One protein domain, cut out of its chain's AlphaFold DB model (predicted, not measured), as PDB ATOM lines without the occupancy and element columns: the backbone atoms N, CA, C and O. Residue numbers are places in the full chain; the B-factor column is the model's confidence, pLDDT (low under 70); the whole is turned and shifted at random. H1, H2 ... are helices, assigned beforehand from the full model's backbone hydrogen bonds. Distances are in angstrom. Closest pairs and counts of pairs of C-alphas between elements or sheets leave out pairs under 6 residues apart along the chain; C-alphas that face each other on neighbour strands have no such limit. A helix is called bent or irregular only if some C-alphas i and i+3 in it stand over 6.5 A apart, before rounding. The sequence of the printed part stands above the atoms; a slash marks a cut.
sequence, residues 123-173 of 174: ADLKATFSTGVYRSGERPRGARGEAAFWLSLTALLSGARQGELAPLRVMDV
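AT A GLANCE: This is residues 123 to 173 of the 174 residues of the protein "Lambda integrase-like/DNA breaking-rejoining enzyme" of Methylorubrum populi (UniProt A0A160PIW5). The chain folds into a loose U: one arm is the stretch from H1 through H2, the other is H3, the longest helix, and the long link of residues 136 to 146 makes the turn between them. H3 stands in the middle of the whole, with the short helix H4 packed on it on the side away from H1, and a tail of residues 166 to 173 following H4. The printed part has 51 residues with four named helices, H1, H2, H3 and H4 in that order, and no named strand; the class is all helix. It is only just compact, close to loose, with a radius of gyration of the C-alphas of 11.6 A, and the C-alphas span 30 by 25 by 16 A.

IN THESE COORDINATES: Begin at C-alpha 123, at (34.240, -52.837, 5.614), where H1 starts; it covers residues 123 to 128 and is 8.6 A from first to last C-alpha. Go on to residues 132 to 135 for H2, which is 4.8 A long. Find C-alpha 147 at (30.406, -31.083, 0.997); from there H3 runs through residues 147 to 158, 15.4 A in length, to C-alpha 158 at (44.499, -36.115, 4.590). H3 is neither bent nor irregular, but only just: C-alphas 148 and 151 are 6.2 A apart. Residues 162 to 165 are H4, 5.2 A long, which ends at C-alpha 165 at (38.653, -28.906, 5.993).

HOW THE PARTS SIT: Start from H1, which touches no helix: it is apart from H2, H3 and H4. Next look at H2 and H3, which only just touch, with 3 pairs of C-alphas within 8 A; H3 does so with residues 148 to 149 alone. Their closest C-alphas are those of Val 133 and Phe 149, 6.1 A apart. Farther along, H3 touches H4 with its residues 151 to 155 alone; the closest C-alphas are those of Leu 151 and Leu 165, 6.8 A apart, and the centres are 10.1 A apart. H2 and H4 are apart. In H1 every pair of O i and N i+4 is within hydrogen-bond range, and in H3 7 of 8 are; H2 and H4 are too short for such a pair. The one O i to N i+3 pair of H2 is within range, and that of H4 is not.

THE WHOLE: The two C-alphas farthest apart are those of Ala 123 and Met 171, 34.9 A. From the first to the last printed C-alpha, Ala 123 to Val 173, you will find 30.8 A. The link from H2 to H3, with 11 residues, is long; those from H1 to H2 and from H3 to H4, with 3 residues each, are tight. The printed part has no cut. In the B-factor column the mean pLDDT of the printed part of this model is 92.8, and no printed residue is under 70.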
ATOM      1  N   ALA A 123      35.649 -52.587   5.902       97.06
ATOM      2  CA  ALA A 123      34.240 -52.837   5.614       97.06
ATOM      3  C   ALA A 123      33.383 -51.582   5.839       97.06
ATOM      4  O   ALA A 123      32.544 -51.268   4.994       97.06
ATOM      5  N   ASP A 124      33.642 -50.824   6.908       95.38
ATOM      6  CA  ASP A 124      32.923 -49.578   7.196       95.38
ATOM      7  C   ASP A 124      33.209 -48.506   6.142       95.38
ATOM      8  O   ASP A 124      32.296 -47.823   5.669       95.38
ATOM      9  N   LEU A 125      34.474 -48.388   5.722       95.50
ATOM     10  CA  LEU A 125      34.861 -47.499   4.629       95.50
ATOM     11  C   LEU A 125      34.168 -47.921   3.331       95.50
ATOM     12  O   LEU A 125      33.539 -47.096   2.672       95.50
ATOM     13  N   LYS A 126      34.194 -49.215   2.991       96.12
ATOM     14  CA  LYS A 126      33.504 -49.728   1.801       96.12
ATOM     15  C   LYS A 126      32.008 -49.421   1.841       96.12
ATOM     16  O   LYS A 126      31.462 -49.022   0.814       96.12
ATOM     17  N   ALA A 127      31.352 -49.584   2.989       96.12
ATOM     18  CA  ALA A 127      29.941 -49.258   3.156       96.12
ATOM     19  C   ALA A 127      29.683 -47.754   2.965       96.12
ATOM     20  O   ALA A 127      28.822 -47.371   2.173       96.12
ATOM     21  N   THR A 128      30.484 -46.903   3.609       93.75
ATOM     22  CA  THR A 128      30.369 -45.437   3.543       93.75
ATOM     23  C   THR A 128      30.543 -44.910   2.115       93.75
ATOM     24  O   THR A 128      29.704 -44.157   1.612       93.75
ATOM     25  N   PHE A 129      31.593 -45.361   1.423       95.19
ATOM     26  CA  PHE A 129      31.931 -44.931   0.062       95.19
ATOM     27  C   PHE A 129      31.167 -45.692  -1.038       95.19
ATOM     28  O   PHE A 129      31.355 -45.430  -2.222       95.19
ATOM     29  N   SER A 130      30.262 -46.606  -0.671       95.81
ATOM     30  CA  SER A 130      29.336 -47.266  -1.609       95.81
ATOM     31  C   SER A 130      27.958 -46.604  -1.683       95.81
ATOM     32  O   SER A 130      27.092 -47.091  -2.408       95.81
ATOM     33  N   THR A 131      27.736 -45.516  -0.947       94.81
ATOM     34  CA  THR A 131      26.471 -44.771  -0.964       94.81
ATOM     35  C   THR A 131      26.257 -44.016  -2.281       94.81
ATOM     36  O   THR A 131      27.193 -43.794  -3.057       94.81
ATOM     37  N   GLY A 132      25.017 -43.584  -2.534       95.31
ATOM     38  CA  GLY A 132      24.658 -42.842  -3.745       95.31
ATOM     39  C   GLY A 132      25.418 -41.522  -3.922       95.31
ATOM     40  O   GLY A 132      25.654 -41.087  -5.046       95.31
ATOM     41  N   VAL A 133      25.934 -40.935  -2.836       95.69
ATOM     42  CA  VAL A 133      26.806 -39.748  -2.899       95.69
ATOM     43  C   VAL A 133      28.030 -39.991  -3.788       95.69
ATOM     44  O   VAL A 133      28.398 -39.115  -4.573       95.69
ATOM     45  N   TYR A 134      28.617 -41.189  -3.707       95.25
ATOM     46  CA  TYR A 134      29.823 -41.571  -4.449       95.25
ATOM     47  C   TYR A 134      29.530 -42.388  -5.708       95.25
ATOM     48  O   TYR A 134      30.337 -42.375  -6.632       95.25
ATOM     49  N   ARG A 135      28.394 -43.100  -5.756       94.81
ATOM     50  CA  ARG A 135      28.041 -43.972  -6.890       94.81
ATOM     51  C   ARG A 135      27.132 -43.330  -7.933       94.81
ATOM     52  O   ARG A 135      27.295 -43.609  -9.113       94.81
ATOM     53  N   SER A 136      26.165 -42.522  -7.506       94.75
ATOM     54  CA  SER A 136      25.109 -41.957  -8.363       94.75
ATOM     55  C   SER A 136      25.092 -40.426  -8.365       94.75
ATOM     56  O   SER A 136      24.211 -39.824  -8.972       94.75
ATOM     57  N   GLY A 137      26.064 -39.782  -7.710       92.75
ATOM     58  CA  GLY A 137      26.170 -38.325  -7.658       92.75
ATOM     59  C   GLY A 137      25.125 -37.662  -6.759       92.75
ATOM     60  O   GLY A 137      24.844 -36.478  -6.920       92.75
ATOM     61  N   GLU A 138      24.540 -38.387  -5.803       95.75
ATOM     62  CA  GLU A 138      23.551 -37.806  -4.893       95.75
ATOM     63  C   GLU A 138      24.155 -36.672  -4.054       95.75
ATOM     64  O   GLU A 138      25.293 -36.739  -3.578       95.75
ATOM     65  N   ARG A 139      23.369 -35.612  -3.845       94.06
ATOM     66  CA  ARG A 139      23.758 -34.429  -3.065       94.06
ATOM     67  C   ARG A 139      22.657 -34.069  -2.064       94.06
ATOM     68  O   ARG A 139      21.898 -33.122  -2.290       94.06
ATOM     69  N   PRO A 140      22.517 -34.826  -0.958       90.44
ATOM     70  CA  PRO A 140      21.460 -34.585   0.017       90.44
ATOM     71  C   PRO A 140      21.561 -33.177   0.614       90.44
ATOM     72  O   PRO A 140      22.630 -32.753   1.061       90.44
ATOM     73  N   ARG A 141      20.432 -32.459   0.707       88.81
ATOM     74  CA  ARG A 141      20.394 -31.109   1.309       88.81
ATOM     75  C   ARG A 141      20.937 -31.093   2.743       88.81
ATOM     76  O   ARG A 141      21.656 -30.168   3.112       88.81
ATOM     77  N   GLY A 142      20.642 -32.136   3.526       87.50
ATOM     78  CA  GLY A 142      21.137 -32.290   4.901       87.50
ATOM     79  C   GLY A 142      22.660 -32.417   5.004       87.50
ATOM     80  O   GLY A 142      23.234 -32.030   6.017       87.50
ATOM     81  N   ALA A 143      23.319 -32.871   3.934       84.94
ATOM     82  CA  ALA A 143      24.769 -33.013   3.841       84.94
ATOM     83  C   ALA A 143      25.435 -31.843   3.086       84.94
ATOM     84  O   ALA A 143      26.591 -31.935   2.685       84.94
ATOM     85  N   ARG A 144      24.714 -30.723   2.912       88.62
ATOM     86  CA  ARG A 144      25.222 -29.472   2.316       88.62
ATOM     87  C   ARG A 144      25.781 -29.632   0.893       88.62
ATOM     88  O   ARG A 144      26.726 -28.944   0.519       88.62
ATOM     89  N   GLY A 145      25.163 -30.486   0.078       90.19
ATOM     90  CA  GLY A 145      25.496 -30.596  -1.343       90.19
ATOM     91  C   GLY A 145      26.878 -31.209  -1.573       90.19
ATOM     92  O   GLY A 145      27.125 -32.323  -1.125       90.19
ATOM     93  N   GLU A 146      27.771 -30.492  -2.266       91.56
ATOM     94  CA  GLU A 146      29.126 -30.959  -2.617       91.56
ATOM     95  C   GLU A 146      29.991 -31.327  -1.405       91.56
ATOM     96  O   GLU A 146      30.849 -32.205  -1.497       91.56
ATOM     97  N   ALA A 147      29.725 -30.724  -0.242       91.69
ATOM     98  CA  ALA A 147      30.406 -31.083   0.997       91.69
ATOM     99  C   ALA A 147      30.209 -32.567   1.359       91.69
ATOM    100  O   ALA A 147      31.128 -33.185   1.889       91.69
ATOM    101  N   ALA A 148      29.056 -33.157   1.024       92.38
ATOM    102  CA  ALA A 148      28.774 -34.571   1.266       92.38
ATOM    103  C   ALA A 148      29.797 -35.498   0.596       92.38
ATOM    104  O   ALA A 148      30.132 -36.544   1.143       92.38
ATOM    105  N   PHE A 149      30.275 -35.109  -0.586       94.25
ATOM    106  CA  PHE A 149      31.240 -35.875  -1.361       94.25
ATOM    107  C   PHE A 149      32.676 -35.498  -0.981       94.25
ATOM    108  O   PHE A 149      33.461 -36.344  -0.549       94.25
ATOM    109  N   TRP A 150      33.021 -34.213  -1.106       92.50
ATOM    110  CA  TRP A 150      34.409 -33.765  -1.002       92.50
ATOM    111  C   TRP A 150      34.947 -33.774   0.424       92.50
ATOM    112  O   TRP A 150      36.109 -34.126   0.628       92.50
ATOM    113  N   LEU A 151      34.129 -33.429   1.424       93.00
ATOM    114  CA  LEU A 151      34.604 -33.325   2.804       93.00
ATOM    115  C   LEU A 151      35.013 -34.699   3.353       93.00
ATOM    116  O   LEU A 151      36.053 -34.836   3.985       93.00
ATOM    117  N   SER A 152      34.219 -35.733   3.078       92.12
ATOM    118  CA  SER A 152      34.511 -37.100   3.513       92.12
ATOM    119  C   SER A 152      35.704 -37.711   2.774       92.12
ATOM    120  O   SER A 152      36.521 -38.383   3.401       92.12
ATOM    121  N   LEU A 153      35.845 -37.452   1.468       93.81
ATOM    122  CA  LEU A 153      36.988 -37.933   0.689       93.81
ATOM    123  C   LEU A 153      38.304 -37.279   1.138       93.81
ATOM    124  O   LEU A 153      39.291 -37.967   1.391       93.81
ATOM    125  N   THR A 154      38.310 -35.954   1.296       93.81
ATOM    126  CA  THR A 154      39.490 -35.214   1.774       93.81
ATOM    127  C   THR A 154      39.840 -35.562   3.217       93.81
ATOM    128  O   THR A 154      41.021 -35.720   3.519       93.81
ATOM    129  N   ALA A 155      38.851 -35.777   4.093       93.88
ATOM    130  CA  ALA A 155      39.089 -36.256   5.456       93.88
ATOM    131  C   ALA A 155      39.762 -37.632   5.484       93.88
ATOM    132  O   ALA A 155      40.708 -37.822   6.246       93.88
ATOM    133  N   LEU A 156      39.323 -38.570   4.635       94.25
ATOM    134  CA  LEU A 156      39.934 -39.897   4.546       94.25
ATOM    135  C   LEU A 156      41.399 -39.825   4.093       94.25
ATOM    136  O   LEU A 156      42.240 -40.530   4.641       94.25
ATOM    137  N   LEU A 157      41.693 -38.996   3.089       93.50
ATOM    138  CA  LEU A 157      43.013 -38.960   2.451       93.50
ATOM    139  C   LEU A 157      44.038 -38.101   3.201       93.50
ATOM    140  O   LEU A 157      45.227 -38.395   3.147       93.50
ATOM    141  N   SER A 158      43.598 -37.042   3.885       93.25
ATOM    142  CA  SER A 158      44.499 -36.115   4.590       93.25
ATOM    143  C   SER A 158      44.604 -36.378   6.091       93.25
ATOM    144  O   SER A 158      45.568 -35.951   6.720       93.25
ATOM    145  N   GLY A 159      43.596 -37.017   6.696       91.31
ATOM    146  CA  GLY A 159      43.464 -37.090   8.153       91.31
ATOM    147  C   GLY A 159      43.190 -35.737   8.828       91.31
ATOM    148  O   GLY A 159      43.217 -35.657  10.058       91.31
ATOM    149  N   ALA A 160      42.927 -34.675   8.056       92.44
ATOM    150  CA  ALA A 160      42.654 -33.344   8.582       92.44
ATOM    151  C   ALA A 160      41.331 -33.304   9.358       92.44
ATOM    152  O   ALA A 160      40.367 -34.025   9.074       92.44
ATOM    153  N   ARG A 161      41.260 -32.429  10.363       91.31
ATOM    154  CA  ARG A 161      40.047 -32.278  11.174       91.31
ATOM    155  C   ARG A 161      38.951 -31.599  10.366       91.31
ATOM    156  O   ARG A 161      39.205 -30.728   9.540       91.31
ATOM    157  N   GLN A 162      37.698 -31.880  10.716       90.44
ATOM    158  CA  GLN A 162      36.544 -31.190  10.130       90.44
ATOM    159  C   GLN A 162      36.673 -29.654  10.203       90.44
ATOM    160  O   GLN A 162      36.279 -28.964   9.269       90.44
ATOM    161  N   GLY A 163      37.229 -29.119  11.296       91.19
ATOM    162  CA  GLY A 163      37.444 -27.677  11.464       91.19
ATOM    163  C   GLY A 163      38.548 -27.085  10.581       91.19
ATOM    164  O   GLY A 163      38.566 -25.876  10.399       91.19
ATOM    165  N   GLU A 164      39.432 -27.918  10.034       92.50
ATOM    166  CA  GLU A 164      40.499 -27.533   9.099       92.50
ATOM    167  C   GLU A 164      39.996 -27.638   7.647       92.50
ATOM    168  O   GLU A 164      40.248 -26.752   6.839       92.50
ATOM    169  N   LEU A 165      39.204 -28.674   7.335       93.00
ATOM    170  CA  LEU A 165      38.653 -28.906   5.993       93.00
ATOM    171  C   LEU A 165      37.474 -27.993   5.638       93.00
ATOM    172  O   LEU A 165      37.357 -27.549   4.502       93.00
ATOM    173  N   ALA A 166      36.577 -27.716   6.587       90.31
ATOM    174  CA  ALA A 166      35.385 -26.910   6.322       90.31
ATOM    175  C   ALA A 166      35.673 -25.473   5.829       90.31
ATOM    176  O   ALA A 166      34.920 -25.004   4.974       90.31
ATOM    177  N   PRO A 167      36.694 -24.751   6.337       92.31
ATOM    178  CA  PRO A 167      37.030 -23.416   5.846       92.31
ATOM    179  C   PRO A 167      38.012 -23.397   4.662       92.31
ATOM    180  O   PRO A 167      38.359 -22.297   4.233       92.31
ATOM    181  N   LEU A 168      38.464 -24.554   4.162       91.62
ATOM    182  CA  LEU A 168      39.503 -24.653   3.134       91.62
ATOM    183  C   LEU A 168      39.106 -23.911   1.846       91.62
ATOM    184  O   LEU A 168      37.991 -24.060   1.341       91.62
ATOM    185  N   ARG A 169      40.031 -23.117   1.305       91.81
ATOM    186  CA  ARG A 169      39.859 -22.326   0.081       91.81
ATOM    187  C   ARG A 169      40.839 -22.779  -0.990       91.81
ATOM    188  O   ARG A 169      41.872 -23.367  -0.707       91.81
ATOM    189  N   VAL A 170      40.549 -22.417  -2.240       90.94
ATOM    190  CA  VAL A 170      41.429 -22.720  -3.385       90.94
ATOM    191  C   VAL A 170      42.840 -22.153  -3.188       90.94
ATOM    192  O   VAL A 170      43.805 -22.810  -3.542       90.94
ATOM    193  N   MET A 171      42.968 -20.973  -2.570       94.81
ATOM    194  CA  MET A 171      44.270 -20.353  -2.266       94.81
ATOM    195  C   MET A 171      45.116 -21.118  -1.241       94.81
ATOM    196  O   MET A 171      46.305 -20.844  -1.128       94.81
ATOM    197  N   ASP A 172      44.512 -22.042  -0.493       92.00
ATOM    198  CA  ASP A 172      45.210 -22.860   0.500       92.00
ATOM    199  C   ASP A 172      45.823 -24.127  -0.132       92.00
ATOM    200  O   ASP A 172      46.504 -24.893   0.549       92.00
ATOM    201  N   VAL A 173      45.567 -24.371  -1.424       86.31
ATOM    202  CA  VAL A 173      46.114 -25.496  -2.191       86.31
ATOM    203  C   VAL A 173      47.344 -25.010  -2.957       86.31
ATOM    204  O   VAL A 173      47.244 -24.078  -3.755       86.31
TER     205      VAL A 173